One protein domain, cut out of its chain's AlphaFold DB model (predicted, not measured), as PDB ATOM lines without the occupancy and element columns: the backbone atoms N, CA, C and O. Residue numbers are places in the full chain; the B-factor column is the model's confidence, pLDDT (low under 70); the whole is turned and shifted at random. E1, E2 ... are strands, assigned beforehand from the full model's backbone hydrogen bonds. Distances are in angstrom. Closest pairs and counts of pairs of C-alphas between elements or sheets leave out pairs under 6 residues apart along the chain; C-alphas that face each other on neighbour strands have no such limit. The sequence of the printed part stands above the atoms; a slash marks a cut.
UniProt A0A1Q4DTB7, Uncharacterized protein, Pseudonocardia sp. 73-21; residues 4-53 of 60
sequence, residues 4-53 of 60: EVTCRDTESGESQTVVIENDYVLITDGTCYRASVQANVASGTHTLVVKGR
ATOM      1  N   GLU A   4      11.368  31.273  43.333       93.94
ATOM      2  CA  GLU A   4      12.124  32.419  42.835       93.94
ATOM      3  C   GLU A   4      12.558  33.299  44.008       93.94
ATOM      4  O   GLU A   4      11.753  33.633  44.879       93.94
ATOM      5  N   VAL A   5      13.838  33.666  44.032       91.19
ATOM      6  CA  VAL A   5      14.407  34.565  45.035       91.19
ATOM      7  C   VAL A   5      15.034  35.753  44.325       91.19
ATOM      8  O   VAL A   5      15.903  35.585  43.471       91.19
ATOM      9  N   THR A   6      14.611  36.955  44.708       92.94
ATOM     10  CA  THR A   6      15.178  38.216  44.224       92.94
ATOM     11  C   THR A   6      15.874  38.934  45.369       92.94
ATOM     12  O   THR A   6      15.268  39.180  46.411       92.94
ATOM     13  N   CYS A   7      17.142  39.280  45.168       89.38
ATOM     14  CA  CYS A   7      17.922  40.116  46.075       89.38
ATOM     15  C   CYS A   7      18.076  41.501  45.467       89.38
ATOM     16  O   CYS A   7      18.346  41.614  44.272       89.38
ATOM     17  N   ARG A   8      17.931  42.539  46.289       91.81
ATOM     18  CA  ARG A   8      18.094  43.930  45.880       91.81
ATOM     19  C   ARG A   8      19.116  44.614  46.775       91.81
ATOM     20  O   ARG A   8      18.950  44.610  47.992       91.81
ATOM     21  N   ASP A   9      20.116  45.227  46.158       87.25
ATOM     22  CA  ASP A   9      20.983  46.191  46.820       87.25
ATOM     23  C   ASP A   9      20.175  47.473  47.071       87.25
ATOM     24  O   ASP A   9      19.569  48.048  46.160       87.25
ATOM     25  N   THR A  10      20.086  47.892  48.331       87.56
ATOM     26  CA  THR A  10      19.272  49.048  48.723       87.56
ATOM     27  C   THR A  10      19.950  50.387  48.458       87.56
ATOM     28  O   THR A  10      19.255  51.399  48.414       87.56
ATOM     29  N   GLU A  11      21.272  50.407  48.298       87.50
ATOM     30  CA  GLU A  11      22.067  51.612  48.054       87.50
ATOM     31  C   GLU A  11      22.165  51.913  46.553       87.50
ATOM     32  O   GLU A  11      21.856  53.025  46.126       87.50
ATOM     33  N   SER A  12      22.522  50.918  45.735       88.56
ATOM     34  CA  SER A  12      22.627  51.059  44.277       88.56
ATOM     35  C   SER A  12      21.291  50.851  43.553       88.56
ATOM     36  O   SER A  12      21.094  51.349  42.443       88.56
ATOM     37  N   GLY A  13      20.351  50.127  44.169       92.25
ATOM     38  CA  GLY A  13      19.076  49.745  43.563       92.25
ATOM     39  C   GLY A  13      19.160  48.546  42.613       92.25
ATOM     40  O   GLY A  13      18.120  48.117  42.107       92.25
ATOM     41  N   GLU A  14      20.352  47.990  42.386       90.56
ATOM     42  CA  GLU A  14      20.555  46.810  41.545       90.56
ATOM     43  C   GLU A  14      19.843  45.585  42.128       90.56
ATOM     44  O   GLU A  14      19.689  45.441  43.341       90.56
ATOM     45  N   SER A  15      19.350  44.696  41.264       93.38
ATOM     46  CA  SER A  15      18.650  43.482  41.689       93.38
ATOM     47  C   SER A  15      19.097  42.269  40.888       93.38
ATOM     48  O   SER A  15      19.345  42.360  39.687       93.38
ATOM     49  N   GLN A  16      19.157  41.123  41.560       90.12
ATOM     50  CA  GLN A  16      19.465  39.833  40.959       90.12
ATOM     51  C   GLN A  16      18.414  38.803  41.369       90.12
ATOM     52  O   GLN A  16      18.085  38.676  42.549       90.12
ATOM     53  N   THR A  17      17.925  38.044  40.393       93.44
ATOM     54  CA  THR A  17      16.905  37.008  40.582       93.44
ATOM     55  C   THR A  17      17.474  35.636  40.239       93.44
ATOM     56  O   THR A  17      18.182  35.484  39.242       93.44
ATOM     57  N   VAL A  18      17.167  34.634  41.065       90.75
ATOM     58  CA  VAL A  18      17.572  33.236  40.876       90.75
ATOM     59  C   VAL A  18      16.381  32.318  41.138       90.75
ATOM     60  O   VAL A  18      15.645  32.498  42.108       90.75
ATOM     61  N   VAL A  19      16.216  31.306  40.286       92.56
ATOM     62  CA  VAL A  19      15.234  30.233  40.470       92.56
ATOM     63  C   VAL A  19      15.900  29.051  41.174       92.56
ATOM     64  O   VAL A  19      16.947  28.567  40.750       92.56
ATOM     65  N   ILE A  20      15.278  28.584  42.250       89.00
ATOM     66  CA  ILE A  20      15.691  27.431  43.044       89.00
ATOM     67  C   ILE A  20      14.780  26.258  42.687       89.00
ATOM     68  O   ILE A  20      13.580  26.294  42.960       89.00
ATOM     69  N   GLU A  21      15.337  25.214  42.079       83.94
ATOM     70  CA  GLU A  21      14.559  24.055  41.615       83.94
ATOM     71  C   GLU A  21      14.610  22.867  42.589       83.94
ATOM     72  O   GLU A  21      13.599  22.187  42.768       83.94
ATOM     73  N   ASN A  22      15.758  22.629  43.238       78.31
ATOM     74  CA  ASN A  22      15.949  21.606  44.279       78.31
ATOM     75  C   ASN A  22      17.258  21.839  45.067       78.31
ATOM     76  O   ASN A  22      18.013  20.906  45.338       78.31
ATOM     77  N   ASP A  23      17.579  23.100  45.342       78.25
ATOM     78  CA  ASP A  23      18.857  23.496  45.940       78.25
ATOM     79  C   ASP A  23      18.635  24.630  46.955       78.25
ATOM     80  O   ASP A  23      17.505  24.920  47.347       78.25
ATOM     81  N   TYR A  24      19.704  25.279  47.394       78.06
ATOM     82  CA  TYR A  24      19.669  26.495  48.192       78.06
ATOM     83  C   TYR A  24      20.387  27.629  47.455       78.06
ATOM     84  O   TYR A  24      21.288  27.413  46.644       78.06
ATOM     85  N   VAL A  25      20.027  28.868  47.786       81.62
ATOM     86  CA  VAL A  25      20.804  30.053  47.410       81.62
ATOM     87  C   VAL A  25      21.447  30.630  48.670       81.62
ATOM     88  O   VAL A  25      20.825  30.655  49.731       81.62
ATOM     89  N   LEU A  26      22.704  31.068  48.576       80.44
ATOM     90  CA  LEU A  26      23.380  31.776  49.662       80.44
ATOM     91  C   LEU A  26      23.424  33.265  49.320       80.44
ATOM     92  O   LEU A  26      24.080  33.648  48.354       80.44
ATOM     93  N   ILE A  27      22.745  34.079  50.122       79.00
ATOM     94  CA  ILE A  27      22.747  35.538  50.000       79.00
ATOM     95  C   ILE A  27      23.703  36.077  51.058       79.00
ATOM     96  O   ILE A  27      23.522  35.823  52.249       79.00
ATOM     97  N   THR A  28      24.737  36.789  50.625       76.00
ATOM     98  CA  THR A  28      25.723  37.404  51.515       76.00
ATOM     99  C   THR A  28      25.740  38.901  51.284       76.00
ATOM    100  O   THR A  28      25.957  39.335  50.156       76.00
ATOM    101  N   ASP A  29      25.565  39.668  52.352       71.38
ATOM    102  CA  ASP A  29      25.878  41.092  52.358       71.38
ATOM    103  C   ASP A  29      27.355  41.300  52.747       71.38
ATOM    104  O   ASP A  29      27.904  40.587  53.597       71.38
ATOM    105  N   GLY A  30      28.013  42.259  52.098       69.81
ATOM    106  CA  GLY A  30      29.366  42.699  52.423       69.81
ATOM    107  C   GLY A  30      30.449  41.607  52.468       69.81
ATOM    108  O   GLY A  30      30.867  41.047  51.456       69.81
ATOM    109  N   THR A  31      31.037  41.403  53.652       68.12
ATOM    110  CA  THR A  31      32.374  40.806  53.850       68.12
ATOM    111  C   THR A  31      32.426  39.277  53.856       68.12
ATOM    112  O   THR A  31      33.499  38.715  54.097       68.12
ATOM    113  N   CYS A  32      31.321  38.589  53.589       72.56
ATOM    114  CA  CYS A  32      31.259  37.130  53.610       72.56
ATOM    115  C   CYS A  32      31.314  36.539  52.202       72.56
ATOM    116  O   CYS A  32      30.702  37.048  51.274       72.56
ATOM    117  N   TYR A  33      32.030  35.426  52.044       73.38
ATOM    118  CA  TYR A  33      32.055  34.662  50.799       73.38
ATOM    119  C   TYR A  33      32.013  33.158  51.074       73.38
ATOM    120  O   TYR A  33      32.515  32.665  52.092       73.38
ATOM    121  N   ARG A  34      31.420  32.404  50.144       81.75
ATOM    122  CA  ARG A  34      31.432  30.938  50.176       81.75
ATOM    123  C   ARG A  34      32.827  30.436  49.814       81.75
ATOM    124  O   ARG A  34      33.307  30.687  48.715       81.75
ATOM    125  N   ALA A  35      33.460  29.709  50.727       80.88
ATOM    126  CA  ALA A  35      34.809  29.182  50.546       80.88
ATOM    127  C   ALA A  35      34.818  27.742  50.012       80.88
ATOM    128  O   ALA A  35      35.698  27.393  49.231       80.88
ATOM    129  N   SER A  36      33.854  26.907  50.416       83.56
ATOM    130  CA  SER A  36      33.715  25.536  49.908       83.56
ATOM    131  C   SER A  36      32.307  24.975  50.114       83.56
ATOM    132  O   SER A  36      31.552  25.439  50.973       83.56
ATOM    133  N   VAL A  37      31.984  23.941  49.336       85.44
ATOM    134  CA  VAL A  37      30.798  23.090  49.499       85.44
ATOM    135  C   VAL A  37      31.264  21.642  49.528       85.44
ATOM    136  O   VAL A  37      32.049  21.236  48.674       85.44
ATOM    137  N   GLN A  38      30.786  20.869  50.498       87.69
ATOM    138  CA  GLN A  38      31.054  19.438  50.596       87.69
ATOM    139  C   GLN A  38      29.733  18.672  50.677       87.69
ATOM    140  O   GLN A  38      28.926  18.912  51.574       87.69
ATOM    141  N   ALA A  39      29.521  17.740  49.749       84.06
ATOM    142  CA  ALA A  39      28.383  16.829  49.772       84.06
ATOM    143  C   ALA A  39      28.746  15.557  50.553       84.06
ATOM    144  O   ALA A  39      29.672  14.837  50.178       84.06
ATOM    145  N   ASN A  40      28.010  15.258  51.622       85.88
ATOM    146  CA  ASN A  40      28.138  14.006  52.364       85.88
ATOM    147  C   ASN A  40      27.036  13.046  51.898       85.88
ATOM    148  O   ASN A  40      25.942  13.008  52.459       85.88
ATOM    149  N   VAL A  41      27.330  12.271  50.850       80.50
ATOM    150  CA  VAL A  41      26.350  11.407  50.161       80.50
ATOM    151  C   VAL A  41      25.724  10.372  51.101       80.50
ATOM    152  O   VAL A  41      24.530  10.111  51.018       80.50
ATOM    153  N   ALA A  42      26.505   9.831  52.041       84.94
ATOM    154  CA  ALA A  42      26.038   8.809  52.979       84.94
ATOM    155  C   ALA A  42      24.946   9.306  53.944       84.94
ATOM    156  O   ALA A  42      24.089   8.525  54.348       84.94
ATOM    157  N   SER A  43      24.966  10.589  54.314       86.00
ATOM    158  CA  SER A  43      23.983  11.203  55.216       86.00
ATOM    159  C   SER A  43      22.954  12.076  54.493       86.00
ATOM    160  O   SER A  43      22.027  12.569  55.127       86.00
ATOM    161  N   GLY A  44      23.128  12.324  53.190       84.25
ATOM    162  CA  GLY A  44      22.311  13.271  52.423       84.25
ATOM    163  C   GLY A  44      22.518  14.742  52.812       84.25
ATOM    164  O   GLY A  44      21.758  15.605  52.383       84.25
ATOM    165  N   THR A  45      23.530  15.055  53.628       85.62
ATOM    166  CA  THR A  45      23.771  16.421  54.119       85.62
ATOM    167  C   THR A  45      24.793  17.155  53.259       85.62
ATOM    168  O   THR A  45      25.798  16.569  52.857       85.62
ATOM    169  N   HIS A  46      24.606  18.461  53.079       83.81
ATOM    170  CA  HIS A  46      25.616  19.350  52.510       83.81
ATOM    171  C   HIS A  46      26.252  20.191  53.621       83.81
ATOM    172  O   HIS A  46      25.556  20.701  54.495       83.81
ATOM    173  N   THR A  47      27.577  20.334  53.593       87.69
ATOM    174  CA  THR A  47      28.325  21.244  54.469       87.69
ATOM    175  C   THR A  47      28.792  22.450  53.667       87.69
ATOM    176  O   THR A  47      29.454  22.310  52.637       87.69
ATOM    177  N   LEU A  48      28.457  23.638  54.162       87.38
ATOM    178  CA  LEU A  48      28.842  24.925  53.598       87.38
ATOM    179  C   LEU A  48      29.897  25.574  54.488       87.38
ATOM    180  O   LEU A  48      29.664  25.753  55.682       87.38
ATOM    181  N   VAL A  49      31.032  25.970  53.911       87.44
ATOM    182  CA  VAL A  49      32.025  26.787  54.622       87.44
ATOM    183  C   VAL A  49      31.934  28.213  54.106       87.44
ATOM    184  O   VAL A  49      32.241  28.489  52.945       87.44
ATOM    185  N   VAL A  50      31.532  29.125  54.986       85.19
ATOM    186  CA  VAL A  50      31.468  30.565  54.720       85.19
ATOM    187  C   VAL A  50      32.577  31.249  55.508       85.19
ATOM    188  O   VAL A  50      32.780  30.958  56.686       85.19
ATOM    189  N   LYS A  51      33.322  32.138  54.853       81.44
ATOM    190  CA  LYS A  51      34.375  32.935  55.489       81.44
ATOM    191  C   LYS A  51      34.003  34.408  55.439       81.44
ATOM    192  O   LYS A  51      33.710  34.928  54.367       81.44
ATOM    193  N   GLY A  52      34.076  35.078  56.584       78.50
ATOM    194  CA  GLY A  52      34.093  36.539  56.653       78.50
ATOM    195  C   GLY A  52      35.496  37.090  56.381       78.50
ATOM    196  O   GLY A  52      36.499  36.424  56.666       78.50
ATOM    197  N   ARG A  53      35.606  38.315  55.856       67.31
ATOM    198  CA  ARG A  53      36.875  39.056  55.869       67.31
ATOM    199  C   ARG A  53      37.218  39.378  57.323       67.31
ATOM    200  O   ARG A  53      36.392  39.881  58.078       67.31
TER     201      ARG A  53
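AT A GLANCE: This is residues 4 to 53 of the 60 residues of an uncharacterized protein of Pseudonocardia sp. 73-21 (UniProt A0A1Q4DTB7). Two separate two-stranded hairpins, E3 with E4 and E1 with E2, lie in a flat, loose arrangement, their turns at opposite ends, and the long link of residues 21 to 31 runs back through the space between them. The turn of the E3 and E4 hairpin sticks out with residues 40 to 45. The printed part has 50 residues, all strand by class, in the order E1, E2, E3, E4; both sheets are antiparallel. The radius of gyration of the C-alphas is 13.7 A, and the spans are 43 by 30 by 9 A.

IN THESE COORDINATES: E3, residues 32 to 40, is 23.4 A long, and E4, residues 45 to 52, 22.8 A, ending at C-alpha 52 (34.093, 36.539, 56.653). E1, residues 4 to 8, begins at C-alpha 4 (12.124, 32.419, 42.835); E2 is residues 15 to 20.

HOW THE PARTS SIT: E3 and E4 are antiparallel at 161 degrees, with N 35 and O 49 within hydrogen-bond range at 2.8 A. E1 and E2 are antiparallel at 159 degrees, with N 7 and O 16 at 2.8 A. E2 and E3 are apart.

THE WHOLE: The C-alphas of Ser 12 and Ala 42, the two farthest apart, are 43.3 A apart. The printed part has no cut. Residues 30, 31 and 53 have pLDDT under 70.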